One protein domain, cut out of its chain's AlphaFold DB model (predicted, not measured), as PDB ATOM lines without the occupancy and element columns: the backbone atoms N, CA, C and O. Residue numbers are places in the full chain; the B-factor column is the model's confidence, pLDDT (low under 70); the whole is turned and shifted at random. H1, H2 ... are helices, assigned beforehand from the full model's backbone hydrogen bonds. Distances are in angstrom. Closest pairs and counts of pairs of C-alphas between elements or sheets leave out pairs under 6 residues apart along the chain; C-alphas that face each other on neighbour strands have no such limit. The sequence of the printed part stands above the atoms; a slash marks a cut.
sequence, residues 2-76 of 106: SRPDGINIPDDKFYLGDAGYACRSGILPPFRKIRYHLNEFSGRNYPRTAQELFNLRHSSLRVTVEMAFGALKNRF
ATOM      1  N   SER A   2       2.618   1.792 -30.514       56.25
ATOM      2  CA  SER A   2       2.086   2.565 -29.388       56.25
ATOM      3  C   SER A   2       2.126   4.045 -29.773       56.25
ATOM      4  O   SER A   2       3.140   4.533 -30.264       56.25
ATOM      5  N   ARG A   3       1.002   4.754 -29.624       57.09
ATOM      6  CA  ARG A   3       0.999   6.218 -29.742       57.09
ATOM      7  C   ARG A   3       1.723   6.783 -28.512       57.09
ATOM      8  O   ARG A   3       1.443   6.269 -27.428       57.09
ATOM      9  N   PRO A   4       2.597   7.795 -28.652       58.91
ATOM     10  CA  PRO A   4       3.310   8.383 -27.516       58.91
ATOM     11  C   PRO A   4       2.353   8.885 -26.420       58.91
ATOM     12  O   PRO A   4       2.631   8.677 -25.247       58.91
ATOM     13  N   ASP A   5       1.166   9.374 -26.801       67.88
ATOM     14  CA  ASP A   5       0.096   9.801 -25.879       67.88
ATOM     15  C   ASP A   5      -1.067   8.791 -25.793       67.88
ATOM     16  O   ASP A   5      -2.235   9.140 -25.605       67.88
ATOM     17  N   GLY A   6      -0.793   7.511 -26.044       67.88
ATOM     18  CA  GLY A   6      -1.805   6.463 -25.954       67.88
ATOM     19  C   GLY A   6      -2.228   6.201 -24.508       67.88
ATOM     20  O   GLY A   6      -1.408   6.269 -23.600       67.88
ATOM     21  N   ILE A   7      -3.500   5.825 -24.300       74.56
ATOM     22  CA  ILE A   7      -3.971   5.296 -23.007       74.56
ATOM     23  C   ILE A   7      -3.018   4.181 -22.556       74.56
ATOM     24  O   ILE A   7      -2.924   3.152 -23.236       74.56
ATOM     25  N   ASN A   8      -2.331   4.415 -21.436       81.81
ATOM     26  CA  ASN A   8      -1.451   3.453 -20.792       81.81
ATOM     27  C   ASN A   8      -2.311   2.518 -19.936       81.81
ATOM     28  O   ASN A   8      -3.042   2.969 -19.054       81.81
ATOM     29  N   ILE A   9      -2.284   1.231 -20.265       84.00
ATOM     30  CA  ILE A   9      -3.051   0.200 -19.571       84.00
ATOM     31  C   ILE A   9      -2.030  -0.576 -18.747       84.00
ATOM     32  O   ILE A   9      -1.088  -1.090 -19.352       84.00
ATOM     33  N   PRO A  10      -2.169  -0.632 -17.411       86.19
ATOM     34  CA  PRO A  10      -1.232  -1.370 -16.579       86.19
ATOM     35  C   PRO A  10      -1.154  -2.837 -16.998       86.19
ATOM     36  O   PRO A  10      -2.164  -3.405 -17.428       86.19
ATOM     37  N   ASP A  11       0.019  -3.440 -16.816       85.25
ATOM     38  CA  ASP A  11       0.205  -4.868 -17.054       85.25
ATOM     39  C   ASP A  11      -0.823  -5.680 -16.248       85.25
ATOM     40  O   ASP A  11      -1.236  -5.291 -15.149       85.25
ATOM     41  N   ASP A  12      -1.310  -6.762 -16.855       86.19
ATOM     42  CA  ASP A  12      -2.363  -7.639 -16.325       86.19
ATOM     43  C   ASP A  12      -3.737  -6.979 -16.089       86.19
ATOM     44  O   ASP A  12      -4.620  -7.569 -15.458       86.19
ATOM     45  N   LYS A  13      -3.973  -5.771 -16.623       89.50
ATOM     46  CA  LYS A  13      -5.287  -5.111 -16.583       89.50
ATOM     47  C   LYS A  13      -5.932  -4.994 -17.955       89.50
ATOM     48  O   LYS A  13      -5.283  -4.913 -18.996       89.50
ATOM     49  N   PHE A  14      -7.260  -4.927 -17.927       90.00
ATOM     50  CA  PHE A  14      -8.091  -4.735 -19.105       90.00
ATOM     51  C   PHE A  14      -9.086  -3.601 -18.874       90.00
ATOM     52  O   PHE A  14      -9.687  -3.491 -17.805       90.00
ATOM     53  N   TYR A  15      -9.294  -2.784 -19.900       90.75
ATOM     54  CA  TYR A  15     -10.353  -1.790 -19.960       90.75
ATOM     55  C   TYR A  15     -11.466  -2.255 -20.889       90.75
ATOM     56  O   TYR A  15     -11.212  -2.744 -21.989       90.75
ATOM     57  N   LEU A  16     -12.712  -2.070 -20.454       90.75
ATOM     58  CA  LEU A  16     -13.877  -2.261 -21.310       90.75
ATOM     59  C   LEU A  16     -13.949  -1.093 -22.293       90.75
ATOM     60  O   LEU A  16     -14.014   0.069 -21.891       90.75
ATOM     61  N   GLY A  17     -13.879  -1.413 -23.581       89.88
ATOM     62  CA  GLY A  17     -13.911  -0.437 -24.661       89.88
ATOM     63  C   GLY A  17     -15.300  -0.345 -25.271       89.88
ATOM     64  O   GLY A  17     -16.018  -1.333 -25.366       89.88
ATOM     65  N   ASP A  18     -15.682   0.833 -25.751       87.88
ATOM     66  CA  ASP A  18     -16.875   0.932 -26.589       87.88
ATOM     67  C   ASP A  18     -16.635   0.340 -27.993       87.88
ATOM     68  O   ASP A  18     -15.492   0.134 -28.407       87.88
ATOM     69  N   ALA A  19     -17.697   0.102 -28.768       87.00
ATOM     70  CA  ALA A  19     -17.611  -0.512 -30.102       87.00
ATOM     71  C   ALA A  19     -16.722   0.261 -31.109       87.00
ATOM     72  O   ALA A  19     -16.260  -0.314 -32.106       87.00
ATOM     73  N   GLY A  20     -16.464   1.547 -30.840       87.88
ATOM     74  CA  GLY A  20     -15.545   2.402 -31.596       87.88
ATOM     75  C   GLY A  20     -14.055   2.139 -31.338       87.88
ATOM     76  O   GLY A  20     -13.220   2.587 -32.123       87.88
ATOM     77  N   TYR A  21     -13.696   1.400 -30.287       87.94
ATOM     78  CA  TYR A  21     -12.306   1.048 -30.005       87.94
ATOM     79  C   TYR A  21     -11.867  -0.188 -30.796       87.94
ATOM     80  O   TYR A  21     -12.633  -1.122 -31.040       87.94
ATOM     81  N   ALA A  22     -10.593  -0.203 -31.193       86.56
ATOM     82  CA  ALA A  22      -9.973  -1.392 -31.764       86.56
ATOM     83  C   ALA A  22      -9.745  -2.449 -30.672       86.56
ATOM     84  O   ALA A  22      -9.312  -2.115 -29.568       86.56
ATOM     85  N   CYS A  23      -9.980  -3.721 -31.004       88.31
ATOM     86  CA  CYS A  23      -9.593  -4.845 -30.154       88.31
ATOM     87  C   CYS A  23      -8.063  -4.949 -30.164       88.31
ATOM     88  O   CYS A  23      -7.468  -5.415 -31.134       88.31
ATOM     89  N   ARG A  24      -7.427  -4.423 -29.118       86.62
ATOM     90  CA  ARG A  24      -5.972  -4.399 -28.933       86.62
ATOM     91  C   ARG A  24      -5.649  -4.888 -27.528       86.62
ATOM     92  O   ARG A  24      -6.527  -4.871 -26.672       86.62
ATOM     93  N   SER A  25      -4.394  -5.266 -27.282       83.81
ATOM     94  CA  SER A  25      -3.966  -5.685 -25.941       83.81
ATOM     95  C   SER A  25      -4.408  -4.671 -24.876       83.81
ATOM     96  O   SER A  25      -4.247  -3.461 -25.062       83.81
ATOM     97  N   GLY A  26      -5.041  -5.173 -23.815       87.75
ATOM     98  CA  GLY A  26      -5.590  -4.376 -22.719       87.75
ATOM     99  C   GLY A  26      -6.956  -3.716 -22.970       87.75
ATOM    100  O   GLY A  26      -7.527  -3.200 -22.019       87.75
ATOM    101  N   ILE A  27      -7.530  -3.730 -24.183       90.88
ATOM    102  CA  ILE A  27      -8.883  -3.192 -24.445       90.88
ATOM    103  C   ILE A  27      -9.820  -4.298 -24.916       90.88
ATOM    104  O   ILE A  27      -9.553  -4.978 -25.905       90.88
ATOM    105  N   LEU A  28     -10.961  -4.414 -24.243       92.31
ATOM    106  CA  LEU A  28     -12.001  -5.396 -24.510       92.31
ATOM    107  C   LEU A  28     -13.248  -4.703 -25.075       92.31
ATOM    108  O   LEU A  28     -14.103  -4.293 -24.292       92.31
ATOM    109  N   PRO A  29     -13.359  -4.521 -26.404       93.00
ATOM    110  CA  PRO A  29     -14.598  -4.068 -27.024       93.00
ATOM    111  C   PRO A  29     -15.639  -5.201 -27.088       93.00
ATOM    112  O   PRO A  29     -15.271  -6.380 -27.040       93.00
ATOM    113  N   PRO A  30     -16.936  -4.886 -27.260       94.81
ATOM    114  CA  PRO A  30     -17.963  -5.901 -27.474       94.81
ATOM    115  C   PRO A  30     -17.732  -6.673 -28.782       94.81
ATOM    116  O   PRO A  30     -17.213  -6.136 -29.769       94.81
ATOM    117  N   PHE A  31     -18.183  -7.928 -28.828       94.00
ATOM    118  CA  PHE A  31     -18.227  -8.697 -30.068       94.00
ATOM    119  C   PHE A  31     -19.177  -8.023 -31.057       94.00
ATOM    120  O   PHE A  31     -20.368  -7.845 -30.791       94.00
ATOM    121  N   ARG A  32     -18.647  -7.654 -32.224       90.31
ATOM    122  CA  ARG A  32     -19.426  -7.036 -33.300       90.31
ATOM    123  C   ARG A  32     -20.385  -8.051 -33.915       90.31
ATOM    124  O   ARG A  32     -20.046  -9.223 -34.029       90.31
ATOM    125  N   LYS A  33     -21.543  -7.571 -34.380       90.62
ATOM    126  CA  LYS A  33     -22.610  -8.387 -34.999       90.62
ATOM    127  C   LYS A  33     -23.208  -9.461 -34.072       90.62
ATOM    128  O   LYS A  33     -23.902 -10.350 -34.548       90.62
ATOM    129  N   ILE A  34     -22.961  -9.365 -32.766       93.06
ATOM    130  CA  ILE A  34     -23.577 -10.202 -31.735       93.06
ATOM    131  C   ILE A  34     -24.507  -9.314 -30.909       93.06
ATOM    132  O   ILE A  34     -24.135  -8.188 -30.572       93.06
ATOM    133  N   ARG A  35     -25.703  -9.817 -30.580       91.06
ATOM    134  CA  ARG A  35     -26.679  -9.109 -29.737       91.06
ATOM    135  C   ARG A  35     -26.062  -8.665 -28.407       91.06
ATOM    136  O   ARG A  35     -25.230  -9.372 -27.833       91.06
ATOM    137  N   TYR A  36     -26.420  -7.467 -27.953       88.38
ATOM    138  CA  TYR A  36     -25.772  -6.802 -26.812       88.38
ATOM    139  C   TYR A  36     -26.684  -5.822 -26.062       88.38
ATOM    140  O   TYR A  36     -26.322  -5.369 -24.973       88.38
ATOM    141  N   HIS A  37     -27.860  -5.480 -26.592       84.81
ATOM    142  CA  HIS A  37     -28.815  -4.654 -25.869       84.81
ATOM    143  C   HIS A  37     -29.448  -5.480 -24.747       84.81
ATOM    144  O   HIS A  37     -29.919  -6.591 -24.971       84.81
ATOM    145  N   LEU A  38     -29.512  -4.918 -23.536       86.00
ATOM    146  CA  LEU A  38     -30.074  -5.607 -22.366       86.00
ATOM    147  C   LEU A  38     -31.497  -6.130 -22.624       86.00
ATOM    148  O   LEU A  38     -31.845  -7.231 -22.203       86.00
ATOM    149  N   ASN A  39     -32.289  -5.379 -23.395       88.12
ATOM    150  CA  ASN A  39     -33.661  -5.743 -23.746       88.12
ATOM    151  C   ASN A  39     -33.748  -7.017 -24.609       88.12
ATOM    152  O   ASN A  39     -34.740  -7.738 -24.510       88.12
ATOM    153  N   GLU A  40     -32.708  -7.344 -25.391       88.31
ATOM    154  CA  GLU A  40     -32.637  -8.571 -26.206       88.31
ATOM    155  C   GLU A  40     -32.485  -9.841 -25.354       88.31
ATOM    156  O   GLU A  40     -32.681 -10.951 -25.855       88.31
ATOM    157  N   PHE A  41     -32.143  -9.683 -24.071       89.06
ATOM    158  CA  PHE A  41     -31.962 -10.767 -23.105       89.06
ATOM    159  C   PHE A  41     -33.057 -10.814 -22.029       89.06
ATOM    160  O   PHE A  41     -32.936 -11.545 -21.048       89.06
ATOM    161  N   SER A  42     -34.131 -10.038 -22.193       87.19
ATOM    162  CA  SER A  42     -35.243  -9.994 -21.240       87.19
ATOM    163  C   SER A  42     -36.128 -11.255 -21.291       87.19
ATOM    164  O   SER A  42     -36.184 -11.983 -22.289       87.19
ATOM    165  N   GLY A  43     -36.830 -11.541 -20.190       87.38
ATOM    166  CA  GLY A  43     -37.709 -12.710 -20.081       87.38
ATOM    167  C   GLY A  43     -36.940 -14.035 -20.116       87.38
ATOM    168  O   GLY A  43     -36.016 -14.241 -19.336       87.38
ATOM    169  N   ARG A  44     -37.333 -14.951 -21.012       87.31
ATOM    170  CA  ARG A  44     -36.689 -16.269 -21.193       87.31
ATOM    171  C   ARG A  44     -35.634 -16.293 -22.314       87.31
ATOM    172  O   ARG A  44     -35.208 -17.368 -22.729       87.31
ATOM    173  N   ASN A  45     -35.203 -15.133 -22.817       91.69
ATOM    174  CA  ASN A  45     -34.244 -15.022 -23.925       91.69
ATOM    175  C   ASN A  45     -32.782 -14.977 -23.458       91.69
ATOM    176  O   ASN A  45     -32.032 -14.057 -23.782       91.69
ATOM    177  N   TYR A  46     -32.346 -16.002 -22.730       91.44
ATOM    178  CA  TYR A  46     -30.989 -16.071 -22.189       91.44
ATOM    179  C   TYR A  46     -29.891 -16.067 -23.276       91.44
ATOM    180  O   TYR A  46     -30.144 -16.455 -24.429       91.44
ATOM    181  N   PRO A  47     -28.660 -15.639 -22.934       94.62
ATOM    182  CA  PRO A  47     -27.494 -15.835 -23.787       94.62
ATOM    183  C   PRO A  47     -27.317 -17.314 -24.142       94.62
ATOM    184  O   PRO A  47     -27.371 -18.183 -23.275       94.62
ATOM    185  N   ARG A  48     -27.099 -17.589 -25.425       94.19
ATOM    186  CA  ARG A  48     -26.905 -18.923 -26.005       94.19
ATOM    187  C   ARG A  48     -25.436 -19.215 -26.287       94.19
ATOM    188  O   ARG A  48     -25.061 -20.375 -26.403       94.19
ATOM    189  N   THR A  49     -24.607 -18.178 -26.408       95.31
ATOM    190  CA  THR A  49     -23.174 -18.306 -26.697       95.31
ATOM    191  C   THR A  49     -22.328 -17.552 -25.676       95.31
ATOM    192  O   THR A  49     -22.787 -16.606 -25.030       95.31
ATOM    193  N   ALA A  50     -21.054 -17.935 -25.554       95.81
ATOM    194  CA  ALA A  50     -20.097 -17.217 -24.712       95.81
ATOM    195  C   ALA A  50     -19.929 -15.746 -25.142       95.81
ATOM    196  O   ALA A  50     -19.766 -14.873 -24.294       95.81
ATOM    197  N   GLN A  51     -20.024 -15.461 -26.445       95.12
ATOM    198  CA  GLN A  51     -19.947 -14.099 -26.982       95.12
ATOM    199  C   GLN A  51     -21.159 -13.255 -26.580       95.12
ATOM    200  O   GLN A  51     -21.006 -12.097 -26.207       95.12
ATOM    201  N   GLU A  52     -22.358 -13.839 -26.604       95.62
ATOM    202  CA  GLU A  52     -23.570 -13.169 -26.131       95.62
ATOM    203  C   GLU A  52     -23.522 -12.913 -24.624       95.62
ATOM    204  O   GLU A  52     -23.886 -11.830 -24.177       95.62
ATOM    205  N   LEU A  53     -23.033 -13.879 -23.839       95.50
ATOM    206  CA  LEU A  53     -22.862 -13.702 -22.397       95.50
ATOM    207  C   LEU A  53     -21.852 -12.591 -22.090       95.50
ATOM    208  O   LEU A  53     -22.081 -11.778 -21.193       95.50
ATOM    209  N   PHE A  54     -20.749 -12.545 -22.840       95.00
ATOM    210  CA  PHE A  54     -19.770 -11.469 -22.746       95.00
ATOM    211  C   PHE A  54     -20.405 -10.114 -23.076       95.00
ATOM    212  O   PHE A  54     -20.318  -9.200 -22.262       95.00
ATOM    213  N   ASN A  55     -21.097  -9.993 -24.214       95.12
ATOM    214  CA  ASN A  55     -21.751  -8.752 -24.631       95.12
ATOM    215  C   ASN A  55     -22.828  -8.290 -23.645       95.12
ATOM    216  O   ASN A  55     -22.907  -7.097 -23.359       95.12
ATOM    217  N   LEU A  56     -23.617  -9.214 -23.087       94.31
ATOM    218  CA  LEU A  56     -24.591  -8.911 -22.040       94.31
ATOM    219  C   LEU A  56     -23.898  -8.280 -20.826       94.31
ATOM    220  O   LEU A  56     -24.250  -7.174 -20.430       94.31
ATOM    221  N   ARG A  57     -22.872  -8.941 -20.274       93.38
ATOM    222  CA  ARG A  57     -22.119  -8.435 -19.110       93.38
ATOM    223  C   ARG A  57     -21.423  -7.109 -19.407       93.38
ATOM    224  O   ARG A  57     -21.460  -6.199 -18.582       93.38
ATOM    225  N   HIS A  58     -20.823  -6.994 -20.589       94.06
ATOM    226  CA  HIS A  58     -20.182  -5.776 -21.066       94.06
ATOM    227  C   HIS A  58     -21.179  -4.611 -21.094       94.06
ATOM    228  O   HIS A  58     -20.907  -3.540 -20.557       94.06
ATOM    229  N   SER A  59     -22.350  -4.825 -21.694       92.38
ATOM    230  CA  SER A  59     -23.429  -3.841 -21.794       92.38
ATOM    231  C   SER A  59     -23.977  -3.457 -20.418       92.38
ATOM    232  O   SER A  59     -24.107  -2.271 -20.125       92.38
ATOM    233  N   SER A  60     -24.196  -4.430 -19.523       91.88
ATOM    234  CA  SER A  60     -24.640  -4.175 -18.146       91.88
ATOM    235  C   SER A  60     -23.673  -3.274 -17.378       91.88
ATOM    236  O   SER A  60     -24.102  -2.291 -16.779       91.88
ATOM    237  N   LEU A  61     -22.369  -3.569 -17.426       91.50
ATOM    238  CA  LEU A  61     -21.350  -2.750 -16.762       91.50
ATOM    239  C   LEU A  61     -21.303  -1.335 -17.340       91.50
ATOM    240  O   LEU A  61     -21.220  -0.360 -16.593       91.50
ATOM    241  N   ARG A  62     -21.401  -1.212 -18.669       90.25
ATOM    242  CA  ARG A  62     -21.403   0.090 -19.338       90.25
ATOM    243  C   ARG A  62     -22.605   0.932 -18.914       90.25
ATOM    244  O   ARG A  62     -22.422   2.098 -18.591       90.25
ATOM    245  N   VAL A  63     -23.796   0.333 -18.820       91.56
ATOM    246  CA  VAL A  63     -25.008   1.016 -18.342       91.56
ATOM    247  C   VAL A  63     -24.811   1.577 -16.936       91.56
ATOM    248  O   VAL A  63     -25.148   2.732 -16.701       91.56
ATOM    249  N   THR A  64     -24.217   0.820 -16.008       90.62
ATOM    250  CA  THR A  64     -23.927   1.329 -14.655       90.62
ATOM    251  C   THR A  64     -23.002   2.549 -14.686       90.62
ATOM    252  O   THR A  64     -23.274   3.544 -14.012       90.62
ATOM    253  N   VAL A  65     -21.938   2.508 -15.493       89.69
ATOM    254  CA  VAL A  65     -20.994   3.628 -15.642       89.69
ATOM    255  C   VAL A  65     -21.675   4.851 -16.265       89.69
ATOM    256  O   VAL A  65     -21.520   5.970 -15.778       89.69
ATOM    257  N   GLU A  66     -22.471   4.654 -17.315       90.38
ATOM    258  CA  GLU A  66     -23.212   5.728 -17.982       90.38
ATOM    259  C   GLU A  66     -24.256   6.364 -17.065       90.38
ATOM    260  O   GLU A  66     -24.384   7.588 -17.046       90.38
ATOM    261  N   MET A  67     -24.954   5.560 -16.259       93.38
ATOM    262  CA  MET A  67     -25.886   6.053 -15.245       93.38
ATOM    263  C   MET A  67     -25.171   6.891 -14.181       93.38
ATOM    264  O   MET A  67     -25.678   7.950 -13.815       93.38
ATOM    265  N   ALA A  68     -23.978   6.486 -13.734       91.62
ATOM    266  CA  ALA A  68     -23.187   7.268 -12.782       91.62
ATOM    267  C   ALA A  68     -22.790   8.639 -13.359       91.62
ATOM    268  O   ALA A  68     -22.994   9.672 -12.718       91.62
ATOM    269  N   PHE A  69     -22.305   8.684 -14.604       91.00
ATOM    270  CA  PHE A  69     -22.007   9.955 -15.270       91.00
ATOM    271  C   PHE A  69     -23.264  10.785 -15.562       91.00
ATOM    272  O   PHE A  69     -23.223  12.012 -15.462       91.00
ATOM    273  N   GLY A  70     -24.386  10.141 -15.884       92.88
ATOM    274  CA  GLY A  70     -25.683  10.800 -16.030       92.88
ATOM    275  C   GLY A  70     -26.128  11.472 -14.731       92.88
ATOM    276  O   GLY A  70     -26.490  12.648 -14.739       92.88
ATOM    277  N   ALA A  71     -26.021  10.771 -13.600       93.38
ATOM    278  CA  ALA A  71     -26.319  11.313 -12.277       93.38
ATOM    279  C   ALA A  71     -25.382  12.475 -11.906       93.38
ATOM    280  O   ALA A  71     -25.846  13.506 -11.410       93.38
ATOM    281  N   LEU A  72     -24.083  12.345 -12.199       94.25
ATOM    282  CA  LEU A  72     -23.090  13.400 -11.996       94.25
ATOM    283  C   LEU A  72     -23.457  14.676 -12.769       94.25
ATOM    284  O   LEU A  72     -23.549  15.747 -12.172       94.25
ATOM    285  N   LYS A  73     -23.717  14.562 -14.077       91.94
ATOM    286  CA  LYS A  73     -24.109  15.695 -14.934       91.94
ATOM    287  C   LYS A  73     -25.454  16.290 -14.534       91.94
ATOM    288  O   LYS A  73     -25.634  17.504 -14.580       91.94
ATOM    289  N   ASN A  74     -26.404  15.454 -14.115       92.94
ATOM    290  CA  ASN A  74     -27.696  15.941 -13.652       92.94
ATOM    291  C   ASN A  74     -27.568  16.769 -12.364       92.94
ATOM    292  O   ASN A  74     -28.269  17.766 -12.219       92.94
ATOM    293  N   ARG A  75     -26.653  16.387 -11.462       93.56
ATOM    294  CA  ARG A  75     -26.359  17.135 -10.232       93.56
ATOM    295  C   ARG A  75     -25.570  18.415 -10.514       93.56
ATOM    296  O   ARG A  75     -25.918  19.471  -9.999       93.56
ATOM    297  N   PHE A  76     -24.527  18.332 -11.336       93.50
ATOM    298  CA  PHE A  76     -23.646  19.454 -11.654       93.50
ATOM    299  C   PHE A  76     -23.877  19.920 -13.090       93.50
ATOM    300  O   PHE A  76     -23.139  19.554 -14.004       93.50
TER     301      PHE A  76
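What this domain is: This is residues 2 to 76 of the 106 residues of a protein of Aegilops tauschii subsp. strangulata (UniProt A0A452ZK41). Look first for one long helix, H2, whose end part, residues 64 to 75, sticks out free with Phe 76. The small helix H1 packs on residues 56 to 60 of H2, and residues 2 to 37, a long looping stretch with no named element, begin far out on the other side of H2 and wind back past its first part to lead into H1. The printed part has 75 residues with two named helices, H1 then H2, and no named strand; it is all helix by class, though under half of its residues are in named elements. It is loose, with a radius of gyration of the C-alphas of 14.8 A, and spans 47 by 36 by 21 A.

How they stand to each other: H2, residues 50 to 75, touches H1, residues 38 to 41, with residues 56 to 60 alone; the closest C-alphas, of Leu 38 and Leu 56, are 6.4 A apart. In H2 every O i to N i+4 pair is within hydrogen-bond range; H1 is too short for such a pair. Residues 15 to 16 pair with residues 27 to 28, parallel.

Where its parts are: Find C-alpha 50 at (-20.097, -17.217, -24.712); from there H2 runs 37.8 A to C-alpha 75 at (-26.359, 17.135, -10.232). H1 begins at C-alpha 38, (-30.074, -5.607, -22.366), and measures 5.5 A.

The domain as a whole: The farthest C-alphas, of Pro 4 and Arg 44, are 47.4 A apart. The printed part has no cut, and the link from H1 to H2 is short. Residues 2 to 6 have pLDDT under 70.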